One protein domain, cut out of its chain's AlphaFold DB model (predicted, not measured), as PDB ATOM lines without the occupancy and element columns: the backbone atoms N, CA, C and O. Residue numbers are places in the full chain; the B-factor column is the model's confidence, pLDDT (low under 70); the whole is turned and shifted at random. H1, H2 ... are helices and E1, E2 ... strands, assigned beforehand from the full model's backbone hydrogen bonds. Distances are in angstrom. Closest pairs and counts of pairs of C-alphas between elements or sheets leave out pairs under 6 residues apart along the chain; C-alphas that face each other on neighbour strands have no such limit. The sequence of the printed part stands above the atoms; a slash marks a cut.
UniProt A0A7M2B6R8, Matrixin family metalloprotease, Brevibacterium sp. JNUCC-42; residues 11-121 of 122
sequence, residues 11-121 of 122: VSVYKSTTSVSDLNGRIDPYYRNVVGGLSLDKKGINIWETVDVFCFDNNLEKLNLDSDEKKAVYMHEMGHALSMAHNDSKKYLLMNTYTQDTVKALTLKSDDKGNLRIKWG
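This is residues 11 to 121 of the 122 residues of the protein "Matrixin family metalloprotease" of Brevibacterium sp. JNUCC-42 (UniProt A0A7M2B6R8). A strongly twisted sheet of four strands has one long helix, H2, lying along one face, and beyond H2 from the sheet come a long stretch with no named element, residues 82 to 109, and then the last helix, H3. The hairpin of E2 and E3 lies toward one end of the longest axis, and the short helix H1 sits near the opposite end of the sheet. The printed part has 111 residues, with named elements in the order E1, E2, E3, E4, H1, H2, H3; the sheet is mixed, in the order E1, E4, E2, E3, and the class is mixed, helices and strands. The whole is compact, with a radius of gyration of the C-alphas of 14.6 A, and its outline is flat, spanning 45 by 35 by 19 A.

In the sheet, E4, residues 50 to 56, is the parallel neighbour of the edge strand E1, residues 11 to 16, with N 14 and O 53 2.8 A apart, within hydrogen-bond range. E4 is antiparallel to E2, residues 25 to 32, with N 28 and O 52 at 2.8 A. E2 and E3, residues 38 to 40, form a hairpin, with N 39 and O 31 at 2.9 A. The pairing is staggered: E2 pairs with E4 over residues 25 to 30 and with E3 over residues 30 to 32. H2, residues 67 to 81, is on the sheet at a height of 9.1 A, over E4 and E2, and runs along the strands, at 25 degrees to E2 on the local plane; this gives two layers, a helix on one face of a sheet. The closest C-alphas of H2 and E4 are those of Ala 81 and Val 51, 6.0 A apart. H1, residues 57 to 62, only grazes the sheet. H1 and H2 are close but not clearly touching, with the C-alphas of Leu 60 and Lys 70 6.8 A apart. H3, residues 110 to 120, is not on the sheet and is apart from H2. In H2 and H3 every O i to N i+4 pair is within hydrogen-bond range; in H1, 1 of 2 is.

E1 begins at C-alpha 11, (-4.334, 1.383, -32.701), and is 15.6 A long. E2 measures 23.7 A, E4 19.6 A and E3 7.0 A. H1 measures 8.5 A. H2 runs 21.1 A from C-alpha 67 at (-7.239, 5.792, -53.850). H3 measures 15.3 A and ends at C-alpha 120, (-1.285, 15.352, -27.437).

The C-alphas farthest apart, those of Val 35 and Asp 101, are 45.4 A apart. The printed part has no cut. The link from H2 to H3, 28 residues, is long. The mean pLDDT of the printed part is 84.5; residue 91 and residues 98 to 107 are under 70.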
ATOM      1  N   VAL A  11      -3.372   1.201 -31.615       90.31
ATOM      2  CA  VAL A  11      -4.334   1.383 -32.701       90.31
ATOM      3  C   VAL A  11      -4.165   0.252 -33.704       90.31
ATOM      4  O   VAL A  11      -3.044  -0.025 -34.137       90.31
ATOM      5  N   SER A  12      -5.268  -0.389 -34.078       92.00
ATOM      6  CA  SER A  12      -5.316  -1.360 -35.174       92.00
ATOM      7  C   SER A  12      -6.158  -0.782 -36.310       92.00
ATOM      8  O   SER A  12      -7.187  -0.168 -36.053       92.00
ATOM      9  N   VAL A  13      -5.745  -0.973 -37.564       91.19
ATOM     10  CA  VAL A  13      -6.477  -0.466 -38.737       91.19
ATOM     11  C   VAL A  13      -6.894  -1.637 -39.612       91.19
ATOM     12  O   VAL A  13      -6.059  -2.451 -40.007       91.19
ATOM     13  N   TYR A  14      -8.184  -1.708 -39.925       92.50
ATOM     14  CA  TYR A  14      -8.802  -2.799 -40.659       92.50
ATOM     15  C   TYR A  14      -9.508  -2.295 -41.910       92.50
ATOM     16  O   TYR A  14     -10.407  -1.454 -41.867       92.50
ATOM     17  N   LYS A  15      -9.152  -2.920 -43.026       91.31
ATOM     18  CA  LYS A  15      -9.946  -2.924 -44.245       91.31
ATOM     19  C   LYS A  15     -11.049  -3.979 -44.099       91.31
ATOM     20  O   LYS A  15     -10.732  -5.149 -43.892       91.31
ATOM     21  N   SER A  16     -12.319  -3.587 -44.170       93.19
ATOM     22  CA  SER A  16     -13.457  -4.477 -43.888       93.19
ATOM     23  C   SER A  16     -14.660  -4.210 -44.803       93.19
ATOM     24  O   SER A  16     -14.582  -3.430 -45.750       93.19
ATOM     25  N   THR A  17     -15.784  -4.871 -44.525       94.38
ATOM     26  CA  THR A  17     -17.086  -4.633 -45.163       94.38
ATOM     27  C   THR A  17     -18.169  -4.412 -44.108       94.38
ATOM     28  O   THR A  17     -18.011  -4.807 -42.952       94.38
ATOM     29  N   THR A  18     -19.270  -3.770 -44.493       95.19
ATOM     30  CA  THR A  18     -20.434  -3.552 -43.619       95.19
ATOM     31  C   THR A  18     -21.748  -3.736 -44.372       95.19
ATOM     32  O   THR A  18     -21.820  -3.522 -45.582       95.19
ATOM     33  N   SER A  19     -22.810  -4.110 -43.656       95.69
ATOM     34  CA  SER A  19     -24.182  -4.130 -44.178       95.69
ATOM     35  C   SER A  19     -24.922  -2.801 -43.984       95.69
ATOM     36  O   SER A  19     -26.025  -2.642 -44.501       95.69
ATOM     37  N   VAL A  20     -24.353  -1.858 -43.226       93.88
ATOM     38  CA  VAL A  20     -24.960  -0.545 -42.966       93.88
ATOM     39  C   VAL A  20     -24.701   0.372 -44.160       93.88
ATOM     40  O   VAL A  20     -23.546   0.622 -44.506       93.88
ATOM     41  N   SER A  21     -25.767   0.862 -44.796       89.44
ATOM     42  CA  SER A  21     -25.648   1.844 -45.882       89.44
ATOM     43  C   SER A  21     -24.966   3.117 -45.380       89.44
ATOM     44  O   SER A  21     -25.167   3.508 -44.233       89.44
ATOM     45  N   ASP A  22     -24.151   3.734 -46.236       85.12
ATOM     46  CA  ASP A  22     -23.514   5.043 -46.017       85.12
ATOM     47  C   ASP A  22     -22.513   5.119 -44.847       85.12
ATOM     48  O   ASP A  22     -21.923   6.167 -44.589       85.12
ATOM     49  N   LEU A  23     -22.247   3.997 -44.169       89.88
ATOM     50  CA  LEU A  23     -21.186   3.893 -43.173       89.88
ATOM     51  C   LEU A  23     -19.855   3.596 -43.873       89.88
ATOM     52  O   LEU A  23     -19.595   2.458 -44.267       89.88
ATOM     53  N   ASN A  24     -19.024   4.620 -44.038       90.50
ATOM     54  CA  ASN A  24     -17.751   4.536 -44.763       90.50
ATOM     55  C   ASN A  24     -16.572   4.121 -43.870       90.50
ATOM     56  O   ASN A  24     -15.654   3.434 -44.322       90.50
ATOM     57  N   GLY A  25     -16.633   4.482 -42.591       91.62
ATOM     58  CA  GLY A  25     -15.653   4.136 -41.575       91.62
ATOM     59  C   GLY A  25     -16.268   4.156 -40.178       91.62
ATOM     60  O   GLY A  25     -17.428   4.541 -40.003       91.62
ATOM     61  N   ARG A  26     -15.533   3.625 -39.201       92.75
ATOM     62  CA  ARG A  26     -15.900   3.632 -37.780       92.75
ATOM     63  C   ARG A  26     -14.665   3.418 -36.916       92.75
ATOM     64  O   ARG A  26     -13.809   2.607 -37.268       92.75
ATOM     65  N   ILE A  27     -14.654   4.006 -35.724       94.56
ATOM     66  CA  ILE A  27     -13.765   3.584 -34.639       94.56
ATOM     67  C   ILE A  27     -14.499   2.806 -33.545       94.56
ATOM     68  O   ILE A  27     -15.614   3.155 -33.157       94.56
ATOM     69  N   ASP A  28     -13.829   1.793 -33.007       94.94
ATOM     70  CA  ASP A  28     -14.236   1.048 -31.821       94.94
ATOM     71  C   ASP A  28     -13.184   1.253 -30.720       94.94
ATOM     72  O   ASP A  28     -12.160   0.564 -30.697       94.94
ATOM     73  N   PRO A  29     -13.388   2.228 -29.818       93.44
ATOM     74  CA  PRO A  29     -12.485   2.449 -28.699       93.44
ATOM     75  C   PRO A  29     -12.784   1.489 -27.545       93.44
ATOM     76  O   PRO A  29     -13.923   1.356 -27.101       93.44
ATOM     77  N   TYR A  30     -11.750   0.859 -27.003       92.94
ATOM     78  CA  TYR A  30     -11.827  -0.070 -25.883       92.94
ATOM     79  C   TYR A  30     -11.116   0.490 -24.658       92.94
ATOM     80  O   TYR A  30     -10.003   1.010 -24.742       92.94
ATOM     81  N   TYR A  31     -11.739   0.323 -23.496       91.00
ATOM     82  CA  TYR A  31     -11.168   0.662 -22.197       91.00
ATOM     83  C   TYR A  31     -11.109  -0.578 -21.306       91.00
ATOM     84  O   TYR A  31     -11.862  -1.540 -21.492       91.00
ATOM     85  N   ARG A  32     -10.226  -0.543 -20.310       91.38
ATOM     86  CA  ARG A  32     -10.160  -1.578 -19.281       91.38
ATOM     87  C   ARG A  32     -11.243  -1.349 -18.237       91.38
ATOM     88  O   ARG A  32     -11.261  -0.324 -17.559       91.38
ATOM     89  N   ASN A  33     -12.153  -2.307 -18.115       89.50
ATOM     90  CA  ASN A  33     -13.215  -2.270 -17.120       89.50
ATOM     91  C   ASN A  33     -12.694  -2.639 -15.716       89.50
ATOM     92  O   ASN A  33     -11.548  -3.054 -15.535       89.50
ATOM     93  N   VAL A  34     -13.563  -2.521 -14.709       88.75
ATOM     94  CA  VAL A  34     -13.213  -2.750 -13.294       88.75
ATOM     95  C   VAL A  34     -12.777  -4.183 -12.972       88.75
ATOM     96  O   VAL A  34     -12.111  -4.394 -11.965       88.75
ATOM     97  N   VAL A  35     -13.119  -5.163 -13.818       91.81
ATOM     98  CA  VAL A  35     -12.688  -6.566 -13.672       91.81
ATOM     99  C   VAL A  35     -11.449  -6.892 -14.516       91.81
ATOM    100  O   VAL A  35     -11.047  -8.047 -14.608       91.81
ATOM    101  N   GLY A  36     -10.827  -5.883 -15.136       87.19
ATOM    102  CA  GLY A  36      -9.589  -6.011 -15.901       87.19
ATOM    103  C   GLY A  36      -9.758  -6.444 -17.359       87.19
ATOM    104  O   GLY A  36      -8.751  -6.558 -18.055       87.19
ATOM    105  N   GLY A  37     -10.986  -6.659 -17.841       90.56
ATOM    106  CA  GLY A  37     -11.269  -6.990 -19.241       90.56
ATOM    107  C   GLY A  37     -11.397  -5.751 -20.132       90.56
ATOM    108  O   GLY A  37     -11.689  -4.659 -19.645       90.56
ATOM    109  N   LEU A  38     -11.214  -5.915 -21.445       91.75
ATOM    110  CA  LEU A  38     -11.499  -4.852 -22.413       91.75
ATOM    111  C   LEU A  38     -13.003  -4.764 -22.688       91.75
ATOM    112  O   LEU A  38     -13.701  -5.773 -22.794       91.75
ATOM    113  N   SER A  39     -13.522  -3.545 -22.779       94.62
ATOM    114  CA  SER A  39     -14.927  -3.263 -23.080       94.62
ATOM    115  C   SER A  39     -15.035  -2.100 -24.058       94.62
ATOM    116  O   SER A  39     -14.264  -1.150 -23.966       94.62
ATOM    117  N   LEU A  40     -15.980  -2.185 -24.998       94.94
ATOM    118  CA  LEU A  40     -16.224  -1.142 -25.995       94.94
ATOM    119  C   LEU A  40     -16.828   0.106 -25.333       94.94
ATOM    120  O   LEU A  40     -17.900   0.037 -24.723       94.94
ATOM    121  N   ASP A  41     -16.183   1.255 -25.499       93.56
ATOM    122  CA  ASP A  41     -16.641   2.547 -24.999       93.56
ATOM    123  C   ASP A  41     -17.536   3.268 -26.015       93.56
ATOM    124  O   ASP A  41     -17.135   4.217 -26.685       93.56
ATOM    125  N   LYS A  42     -18.802   2.854 -26.094       90.75
ATOM    126  CA  LYS A  42     -19.784   3.461 -27.013       90.75
ATOM    127  C   LYS A  42     -20.059   4.950 -26.757       90.75
ATOM    128  O   LYS A  42     -20.689   5.590 -27.593       90.75
ATOM    129  N   LYS A  43     -19.684   5.479 -25.586       88.75
ATOM    130  CA  LYS A  43     -19.938   6.875 -25.194       88.75
ATOM    131  C   LYS A  43     -18.694   7.760 -25.293       88.75
ATOM    132  O   LYS A  43     -18.835   8.973 -25.183       88.75
ATOM    133  N   GLY A  44     -17.508   7.175 -25.470       86.31
ATOM    134  CA  GLY A  44     -16.245   7.907 -25.544       86.31
ATOM    135  C   GLY A  44     -15.903   8.694 -24.274       86.31
ATOM    136  O   GLY A  44     -15.351   9.787 -24.368       86.31
ATOM    137  N   ILE A  45     -16.280   8.183 -23.097       86.31
ATOM    138  CA  ILE A  45     -16.087   8.863 -21.801       86.31
ATOM    139  C   ILE A  45     -14.929   8.291 -20.976       86.31
ATOM    140  O   ILE A  45     -14.555   8.880 -19.962       86.31
ATOM    141  N   ASN A  46     -14.388   7.137 -21.362       87.88
ATOM    142  CA  ASN A  46     -13.323   6.450 -20.643       87.88
ATOM    143  C   ASN A  46     -11.950   6.760 -21.253       87.88
ATOM    144  O   ASN A  46     -11.834   7.239 -22.377       87.88
ATOM    145  N   ILE A  47     -10.888   6.437 -20.512       86.25
ATOM    146  CA  ILE A  47      -9.528   6.442 -21.058       86.25
ATOM    147  C   ILE A  47      -9.360   5.171 -21.894       86.25
ATOM    148  O   ILE A  47      -9.467   4.060 -21.371       86.25
ATOM    149  N   TRP A  48      -9.129   5.343 -23.192       88.62
ATOM    150  CA  TRP A  48      -9.004   4.235 -24.133       88.62
ATOM    151  C   TRP A  48      -7.621   3.590 -24.049       88.62
ATOM    152  O   TRP A  48      -6.600   4.275 -24.023       88.62
ATOM    153  N   GLU A  49      -7.597   2.261 -24.029       87.94
ATOM    154  CA  GLU A  49      -6.377   1.450 -24.051       87.94
ATOM    155  C   GLU A  49      -6.075   0.925 -25.462       87.94
ATOM    156  O   GLU A  49      -4.919   0.772 -25.859       87.94
ATOM    157  N   THR A  50      -7.109   0.646 -26.254       90.00
ATOM    158  CA  THR A  50      -6.967   0.221 -27.649       90.00
ATOM    159  C   THR A  50      -8.079   0.831 -28.482       90.00
ATOM    160  O   THR A  50      -9.196   0.964 -27.997       90.00
ATOM    161  N   VAL A  51      -7.790   1.197 -29.726       93.31
ATOM    162  CA  VAL A  51      -8.803   1.638 -30.686       93.31
ATOM    163  C   VAL A  51      -8.655   0.832 -31.963       93.31
ATOM    164  O   VAL A  51      -7.576   0.797 -32.556       93.31
ATOM    165  N   ASP A  52      -9.742   0.215 -32.402       94.69
ATOM    166  CA  ASP A  52      -9.802  -0.402 -33.719       94.69
ATOM    167  C   ASP A  52     -10.454   0.571 -34.699       94.69
ATOM    168  O   ASP A  52     -11.524   1.117 -34.439       94.69
ATOM    169  N   VAL A  53      -9.796   0.801 -35.829       94.50
ATOM    170  CA  VAL A  53     -10.271   1.648 -36.921       94.50
ATOM    171  C   VAL A  53     -10.730   0.741 -38.050       94.50
ATOM    172  O   VAL A  53      -9.946  -0.048 -38.573       94.50
ATOM    173  N   PHE A  54     -11.987   0.866 -38.452       94.38
ATOM    174  CA  PHE A  54     -12.571   0.131 -39.563       94.38
ATOM    175  C   PHE A  54     -12.865   1.077 -40.714       94.38
ATOM    176  O   PHE A  54     -13.459   2.135 -40.527       94.38
ATOM    177  N   CYS A  55     -12.502   0.664 -41.919       92.00
ATOM    178  CA  CYS A  55     -12.921   1.317 -43.150       92.00
ATOM    179  C   CYS A  55     -13.614   0.292 -44.043       92.00
ATOM    180  O   CYS A  55     -13.113  -0.821 -44.236       92.00
ATOM    181  N   PHE A  56     -14.797   0.646 -44.539       94.06
ATOM    182  CA  PHE A  56     -15.717  -0.302 -45.157       94.06
ATOM    183  C   PHE A  56     -15.680  -0.200 -46.678       94.06
ATOM    184  O   PHE A  56     -16.429   0.552 -47.301       94.06
ATOM    185  N   ASP A  57     -14.797  -0.991 -47.279       90.69
ATOM    186  CA  ASP A  57     -14.447  -0.888 -48.694       90.69
ATOM    187  C   ASP A  57     -15.639  -1.076 -49.628       90.69
ATOM    188  O   ASP A  57     -15.745  -0.368 -50.622       90.69
ATOM    189  N   ASN A  58     -16.588  -1.946 -49.278       93.38
ATOM    190  CA  ASN A  58     -17.780  -2.170 -50.094       93.38
ATOM    191  C   ASN A  58     -18.669  -0.919 -50.227       93.38
ATOM    192  O   ASN A  58     -19.394  -0.796 -51.210       93.38
ATOM    193  N   ASN A  59     -18.637   0.003 -49.261       91.12
ATOM    194  CA  ASN A  59     -19.325   1.290 -49.373       91.12
ATOM    195  C   ASN A  59     -18.460   2.323 -50.110       91.12
ATOM    196  O   ASN A  59     -18.971   3.025 -50.981       91.12
ATOM    197  N   LEU A  60     -17.146   2.349 -49.860       88.88
ATOM    198  CA  LEU A  60     -16.214   3.229 -50.581       88.88
ATOM    199  C   LEU A  60     -16.175   2.933 -52.092       88.88
ATOM    200  O   LEU A  60     -16.053   3.843 -52.907       88.88
ATOM    201  N   GLU A  61     -16.299   1.662 -52.477       90.00
ATOM    202  CA  GLU A  61     -16.384   1.219 -53.871       90.00
ATOM    203  C   GLU A  61     -17.698   1.638 -54.536       90.00
ATOM    204  O   GLU A  61     -17.675   2.101 -55.673       90.00
ATOM    205  N   LYS A  62     -18.837   1.554 -53.832       88.44
ATOM    206  CA  LYS A  62     -20.133   2.042 -54.345       88.44
ATOM    207  C   LYS A  62     -20.129   3.545 -54.602       88.44
ATOM    208  O   LYS A  62     -20.789   4.008 -55.525       88.44
ATOM    209  N   LEU A  63     -19.387   4.292 -53.788       84.50
ATOM    210  CA  LEU A  63     -19.183   5.729 -53.959       84.50
ATOM    211  C   LEU A  63     -18.196   6.063 -55.088       84.50
ATOM    212  O   LEU A  63     -18.025   7.240 -55.396       84.50
ATOM    213  N   ASN A  64     -17.585   5.046 -55.709       86.31
ATOM    214  CA  ASN A  64     -16.593   5.165 -56.774       86.31
ATOM    215  C   ASN A  64     -15.416   6.081 -56.398       86.31
ATOM    216  O   ASN A  64     -14.936   6.852 -57.226       86.31
ATOM    217  N   LEU A  65     -14.975   6.000 -55.137       84.31
ATOM    218  CA  LEU A  65     -13.868   6.809 -54.636       84.31
ATOM    219  C   LEU A  65     -12.530   6.329 -55.182       84.31
ATOM    220  O   LEU A  65     -12.257   5.121 -55.233       84.31
ATOM    221  N   ASP A  66     -11.667   7.280 -55.522       85.56
ATOM    222  CA  ASP A  66     -10.290   6.982 -55.891       85.56
ATOM    223  C   ASP A  66      -9.427   6.592 -54.666       85.56
ATOM    224  O   ASP A  66      -9.873   6.543 -53.517       85.56
ATOM    225  N   SER A  67      -8.164   6.231 -54.908       85.81
ATOM    226  CA  SER A  67      -7.239   5.792 -53.850       85.81
ATOM    227  C   SER A  67      -6.981   6.871 -52.793       85.81
ATOM    228  O   SER A  67      -6.833   6.567 -51.609       85.81
ATOM    229  N   ASP A  68      -6.920   8.127 -53.211       84.00
ATOM    230  CA  ASP A  68      -6.635   9.263 -52.346       84.00
ATOM    231  C   ASP A  68      -7.868   9.633 -51.520       84.00
ATOM    232  O   ASP A  68      -7.782   9.835 -50.310       84.00
ATOM    233  N   GLU A  69      -9.039   9.586 -52.128       83.50
ATOM    234  CA  GLU A  69     -10.317   9.742 -51.449       83.50
ATOM    235  C   GLU A  69     -10.550   8.646 -50.395       83.50
ATOM    236  O   GLU A  69     -10.949   8.931 -49.262       83.50
ATOM    237  N   LYS A  70     -10.198   7.392 -50.707       86.12
ATOM    238  CA  LYS A  70     -10.203   6.295 -49.726       86.12
ATOM    239  C   LYS A  70      -9.237   6.570 -48.574       86.12
ATOM    240  O   LYS A  70      -9.622   6.425 -47.417       86.12
ATOM    241  N   LYS A  71      -8.006   7.014 -48.850       86.06
ATOM    242  CA  LYS A  71      -7.053   7.395 -47.788       86.06
ATOM    243  C   LYS A  71      -7.592   8.523 -46.910       86.06
ATOM    244  O   LYS A  71      -7.354   8.485 -45.707       86.06
ATOM    245  N   ALA A  72      -8.315   9.492 -47.472       84.94
ATOM    246  CA  ALA A  72      -8.907  10.579 -46.697       84.94
ATOM    247  C   ALA A  72      -9.909  10.054 -45.654       84.94
ATOM    248  O   ALA A  72      -9.856  10.482 -44.503       84.94
ATOM    249  N   VAL A  73     -10.738   9.063 -46.010       87.56
ATOM    250  CA  VAL A  73     -11.627   8.383 -45.047       87.56
ATOM    251  C   VAL A  73     -10.818   7.683 -43.953       87.56
ATOM    252  O   VAL A  73     -11.094   7.866 -42.773       87.56
ATOM    253  N   TYR A  74      -9.765   6.944 -44.311       88.81
ATOM    254  CA  TYR A  74      -8.920   6.267 -43.318       88.81
ATOM    255  C   TYR A  74      -8.258   7.272 -42.365       88.81
ATOM    256  O   TYR A  74      -8.207   7.052 -41.156       88.81
ATOM    257  N   MET A  75      -7.763   8.392 -42.895       89.00
ATOM    258  CA  MET A  75      -7.175   9.461 -42.094       89.00
ATOM    259  C   MET A  75      -8.204  10.134 -41.177       89.00
ATOM    260  O   MET A  75      -7.852  10.489 -40.054       89.00
ATOM    261  N   HIS A  76      -9.452  10.288 -41.626       90.31
ATOM    262  CA  HIS A  76     -10.550  10.830 -40.827       90.31
ATOM    263  C   HIS A  76     -10.844   9.942 -39.610       90.31
ATOM    264  O   HIS A  76     -10.799  10.413 -38.472       90.31
ATOM    265  N   GLU A  77     -11.029   8.636 -39.824       91.31
ATOM    266  CA  GLU A  77     -11.246   7.684 -38.726       91.31
ATOM    267  C   GLU A  77     -10.036   7.611 -37.788       91.31
ATOM    268  O   GLU A  77     -10.165   7.514 -36.566       91.31
ATOM    269  N   MET A  78      -8.829   7.734 -38.339       91.19
ATOM    270  CA  MET A  78      -7.621   7.810 -37.529       91.19
ATOM    271  C   MET A  78      -7.588   9.086 -36.671       91.19
ATOM    272  O   MET A  78      -7.153   9.054 -35.521       91.19
ATOM    273  N   GLY A  79      -8.122  10.201 -37.169       90.25
ATOM    274  CA  GLY A  79      -8.351  11.397 -36.364       90.25
ATOM    275  C   GLY A  79      -9.266  11.126 -35.166       90.25
ATOM    276  O   GLY A  79      -8.935  11.517 -34.044       90.25
ATOM    277  N   HIS A  80     -10.356  10.374 -35.351       90.12
ATOM    278  CA  HIS A  80     -11.203   9.935 -34.237       90.12
ATOM    279  C   HIS A  80     -10.471   9.040 -33.239       90.12
ATOM    280  O   HIS A  80     -10.644   9.211 -32.031       90.12
ATOM    281  N   ALA A  81      -9.623   8.123 -33.705       90.56
ATOM    282  CA  ALA A  81      -8.816   7.281 -32.825       90.56
ATOM    283  C   ALA A  81      -7.776   8.090 -32.025       90.56
ATOM    284  O   ALA A  81      -7.488   7.760 -30.876       90.56
ATOM    285  N   LEU A  82      -7.306   9.219 -32.568       88.06
ATOM    286  CA  LEU A  82      -6.545  10.254 -31.846       88.06
ATOM    287  C   LEU A  82      -7.454  11.220 -31.063       88.06
ATOM    288  O   LEU A  82      -7.047  12.316 -30.664       88.06
ATOM    289  N   SER A  83      -8.696  10.810 -30.831       82.19
ATOM    290  CA  SER A  83      -9.711  11.508 -30.058       82.19
ATOM    291  C   SER A  83     -10.012  12.928 -30.562       82.19
ATOM    292  O   SER A  83     -10.300  13.821 -29.754       82.19
ATOM    293  N   MET A  84      -9.931  13.149 -31.876       86.00
ATOM    294  CA  MET A  84     -10.447  14.350 -32.526       86.00
ATOM    295  C   MET A  84     -11.956  14.203 -32.761       86.00
ATOM    296  O   MET A  84     -12.432  13.159 -33.206       86.00
ATOM    297  N   ALA A  85     -12.714  15.256 -32.462       84.62
ATOM    298  CA  ALA A  85     -14.132  15.340 -32.802       84.62
ATOM    299  C   ALA A  85     -14.313  15.886 -34.224       84.62
ATOM    300  O   ALA A  85     -13.385  16.490 -34.771       84.62
ATOM    301  N   HIS A  86     -15.512  15.719 -34.791       86.31
ATOM    302  CA  HIS A  86     -15.854  16.392 -36.039       86.31
ATOM    303  C   HIS A  86     -15.684  17.909 -35.917       86.31
ATOM    304  O   HIS A  86     -15.970  18.510 -34.877       86.31
ATOM    305  N   ASN A  87     -15.240  18.530 -37.005       84.19
ATOM    306  CA  ASN A  87     -15.172  19.970 -37.152       84.19
ATOM    307  C   ASN A  87     -15.741  20.382 -38.511       84.19
ATOM    308  O   ASN A  87     -15.040  20.407 -39.523       84.19
ATOM    309  N   ASP A  88     -17.008  20.782 -38.492       82.44
ATOM    310  CA  ASP A  88     -17.745  21.187 -39.690       82.44
ATOM    311  C   ASP A  88     -17.713  22.706 -39.925       82.44
ATOM    312  O   ASP A  88     -18.364  23.216 -40.834       82.44
ATOM    313  N   SER A  89     -16.935  23.454 -39.128       80.31
ATOM    314  CA  SER A  89     -16.860  24.923 -39.229       80.31
ATOM    315  C   SER A  89     -16.254  25.415 -40.547       80.31
ATOM    316  O   SER A  89     -16.492  26.552 -40.957       80.31
ATOM    317  N   LYS A  90     -15.462  24.572 -41.219       73.19
ATOM    318  CA  LYS A  90     -14.832  24.864 -42.509       73.19
ATOM    319  C   LYS A  90     -14.922  23.650 -43.423       73.19
ATOM    320  O   LYS A  90     -14.741  22.515 -42.985       73.19
ATOM    321  N   LYS A  91     -15.136  23.903 -44.716       68.69
ATOM    322  CA  LYS A  91     -15.054  22.871 -45.757       68.69
ATOM    323  C   LYS A  91     -13.616  22.346 -45.857       68.69
ATOM    324  O   LYS A  91     -12.669  23.112 -45.681       68.69
ATOM    325  N   TYR A  92     -13.463  21.063 -46.188       72.56
ATOM    326  CA  TYR A  92     -12.169  20.409 -46.444       72.56
ATOM    327  C   TYR A  92     -11.218  20.289 -45.237       72.56
ATOM    328  O   TYR A  92     -10.002  20.171 -45.425       72.56
ATOM    329  N   LEU A  93     -11.735  20.340 -44.007       76.06
ATOM    330  CA  LEU A  93     -10.983  19.867 -42.841       76.06
ATOM    331  C   LEU A  93     -10.953  18.342 -42.839       76.06
ATOM    332  O   LEU A  93     -11.918  17.720 -43.284       76.06
ATOM    333  N   LEU A  94      -9.875  17.748 -42.316       81.69
ATOM    334  CA  LEU A  94      -9.797  16.289 -42.221       81.69
ATOM    335  C   LEU A  94     -10.945  15.745 -41.365       81.69
ATOM    336  O   LEU A  94     -11.570  14.760 -41.735       81.69
ATOM    337  N   MET A  95     -11.257  16.428 -40.262       86.00
ATOM    338  CA  MET A  95     -12.340  16.044 -39.355       86.00
ATOM    339  C   MET A  95     -13.721  16.569 -39.770       86.00
ATOM    340  O   MET A  95     -14.624  16.598 -38.943       86.00
ATOM    341  N   ASN A  96     -13.911  17.028 -41.006       83.12
ATOM    342  CA  ASN A  96     -15.248  17.391 -41.478       83.12
ATOM    343  C   ASN A  96     -16.079  16.120 -41.710       83.12
ATOM    344  O   ASN A  96     -15.543  15.113 -42.178       83.12
ATOM    345  N   THR A  97     -17.374  16.173 -41.414       74.50
ATOM    346  CA  THR A  97     -18.313  15.102 -41.739       74.50
ATOM    347  C   THR A  97     -18.236  14.785 -43.234       74.50
ATOM    348  O   THR A  97     -18.288  15.663 -44.102       74.50
ATOM    349  N   TYR A  98     -18.091  13.501 -43.549       66.00
ATOM    350  CA  TYR A  98     -17.934  13.060 -44.925       66.00
ATOM    351  C   TYR A  98     -19.150  13.451 -45.781       66.00
ATOM    352  O   TYR A  98     -20.281  13.046 -45.520       66.00
ATOM    353  N   THR A  99     -18.890  14.191 -46.854       65.06
ATOM    354  CA  THR A  99     -19.789  14.394 -47.994       65.06
ATOM    355  C   THR A  99     -18.950  14.221 -49.261       65.06
ATOM    356  O   THR A  99     -17.744  14.466 -49.220       65.06
ATOM    357  N   GLN A 100     -19.541  13.828 -50.397       56.12
ATOM    358  CA  GLN A 100     -18.800  13.718 -51.671       56.12
ATOM    359  C   GLN A 100     -18.053  15.017 -52.050       56.12
ATOM    360  O   GLN A 100     -17.021  14.970 -52.715       56.12
ATOM    361  N   ASP A 101     -18.505  16.171 -51.554       54.34
ATOM    362  CA  ASP A 101     -17.859  17.466 -51.782       54.34
ATOM    363  C   ASP A 101     -16.684  17.765 -50.828       54.34
ATOM    364  O   ASP A 101     -15.923  18.702 -51.076       54.34
ATOM    365  N   THR A 102     -16.503  17.011 -49.736       57.91
ATOM    366  CA  THR A 102     -15.466  17.265 -48.711       57.91
ATOM    367  C   THR A 102     -14.263  16.315 -48.787       57.91
ATOM    368  O   THR A 102     -13.263  16.559 -48.109       57.91
ATOM    369  N   VAL A 103     -14.291  15.310 -49.674       55.88
ATOM    370  CA  VAL A 103     -13.366  14.148 -49.734       55.88
ATOM    371  C   VAL A 103     -11.893  14.482 -50.038       55.88
ATOM    372  O   VAL A 103     -11.007  13.641 -49.954       55.88
ATOM    373  N   LYS A 104     -11.557  15.740 -50.317       57.16
ATOM    374  CA  LYS A 104     -10.201  16.125 -50.753       57.16
ATOM    375  C   LYS A 104      -9.220  16.435 -49.620       57.16
ATOM    376  O   LYS A 104      -8.092  16.859 -49.883       57.16
ATOM    377  N   ALA A 105      -9.610  16.268 -48.358       61.78
ATOM    378  CA  ALA A 105      -8.777  16.635 -47.214       61.78
ATOM    379  C   ALA A 105      -7.703  15.575 -46.883       61.78
ATOM    380  O   ALA A 105      -7.652  15.044 -45.783       61.78
ATOM    381  N   LEU A 106      -6.785  15.308 -47.815       60.81
ATOM    382  CA  LEU A 106      -5.625  14.423 -47.603       60.81
ATOM    383  C   LEU A 106      -4.533  15.009 -46.698       60.81
ATOM    384  O   LEU A 106      -3.516  14.375 -46.419       60.81
ATOM    385  N   THR A 107      -4.678  16.264 -46.291       67.00
ATOM    386  CA  THR A 107      -3.676  16.964 -45.494       67.00
ATOM    387  C   THR A 107      -4.330  17.599 -44.290       67.00
ATOM    388  O   THR A 107      -5.269  18.381 -44.438       67.00
ATOM    389  N   LEU A 108      -3.752  17.337 -43.115       70.25
ATOM    390  CA  LEU A 108      -4.075  18.056 -41.888       70.25
ATOM    391  C   LEU A 108      -3.946  19.563 -42.133       70.25
ATOM    392  O   LEU A 108      -2.855  20.063 -42.452       70.25
ATOM    393  N   LYS A 109      -5.050  20.293 -41.976       78.38
ATOM    394  CA  LYS A 109      -5.047  21.756 -42.045       78.38
ATOM    395  C   LYS A 109      -4.544  22.339 -40.723       78.38
ATOM    396  O   LYS A 109      -4.289  21.617 -39.758       78.38
ATOM    397  N   SER A 110      -4.340  23.656 -40.686       80.19
ATOM    398  CA  SER A 110      -3.876  24.365 -39.481       80.19
ATOM    399  C   SER A 110      -4.717  24.026 -38.252       80.19
ATOM    400  O   SER A 110      -4.166  23.816 -37.176       80.19
ATOM    401  N   ASP A 111      -6.030  23.924 -38.442       77.81
ATOM    402  CA  ASP A 111      -6.994  23.716 -37.367       77.81
ATOM    403  C   ASP A 111      -6.925  22.278 -36.833       77.81
ATOM    404  O   ASP A 111      -6.871  22.079 -35.620       77.81
ATOM    405  N   ASP A 112      -6.803  21.279 -37.719       74.50
ATOM    406  CA  ASP A 112      -6.597  19.875 -37.330       74.50
ATOM    407  C   ASP A 112      -5.299  19.718 -36.519       74.50
ATOM    408  O   ASP A 112      -5.278  19.101 -35.451       74.50
ATOM    409  N   LYS A 113      -4.210  20.352 -36.982       80.56
ATOM    410  CA  LYS A 113      -2.916  20.367 -36.276       80.56
ATOM    411  C   LYS A 113      -3.008  21.063 -34.920       80.56
ATOM    412  O   LYS A 113      -2.383  20.614 -33.964       80.56
ATOM    413  N   GLY A 114      -3.756  22.163 -34.834       76.81
ATOM    414  CA  GLY A 114      -3.991  22.885 -33.584       76.81
ATOM    415  C   GLY A 114      -4.680  22.008 -32.542       76.81
ATOM    416  O   GLY A 114      -4.187  21.891 -31.422       76.81
ATOM    417  N   ASN A 115      -5.755  21.320 -32.934       74.50
ATOM    418  CA  ASN A 115      -6.510  20.431 -32.048       74.50
ATOM    419  C   ASN A 115      -5.686  19.225 -31.581       74.50
ATOM    420  O   ASN A 115      -5.706  18.892 -30.396       74.50
ATOM    421  N   LEU A 116      -4.910  18.612 -32.482       80.12
ATOM    422  CA  LEU A 116      -3.976  17.548 -32.110       80.12
ATOM    423  C   LEU A 116      -2.949  18.038 -31.087       80.12
ATOM    424  O   LEU A 116      -2.718  17.356 -30.093       80.12
ATOM    425  N   ARG A 117      -2.388  19.238 -31.277       82.00
ATOM    426  CA  ARG A 117      -1.392  19.797 -30.352       82.00
ATOM    427  C   ARG A 117      -1.943  20.110 -28.972       82.00
ATOM    428  O   ARG A 117      -1.266  19.865 -27.978       82.00
ATOM    429  N   ILE A 118      -3.167  20.636 -28.907       73.75
ATOM    430  CA  ILE A 118      -3.863  20.886 -27.639       73.75
ATOM    431  C   ILE A 118      -4.019  19.580 -26.853       73.75
ATOM    432  O   ILE A 118      -3.877  19.580 -25.634       73.75
ATOM    433  N   LYS A 119      -4.298  18.472 -27.549       71.94
ATOM    434  CA  LYS A 119      -4.608  17.191 -26.915       71.94
ATOM    435  C   LYS A 119      -3.382  16.338 -26.591       71.94
ATOM    436  O   LYS A 119      -3.343  15.726 -25.530       71.94
ATOM    437  N   TRP A 120      -2.404  16.299 -27.490       79.94
ATOM    438  CA  TRP A 120      -1.285  15.352 -27.437       79.94
ATOM    439  C   TRP A 120       0.087  16.011 -27.248       79.94
ATOM    440  O   TRP A 120       1.063  15.309 -26.997       79.94
ATOM    441  N   GLY A 121       0.185  17.340 -27.330       77.31
ATOM    442  CA  GLY A 121       1.456  18.062 -27.234       77.31
ATOM    443  C   GLY A 121       2.071  18.425 -28.591       77.31
ATOM    444  O   GLY A 121       1.403  18.404 -29.618       77.31
TER     445      GLY A 121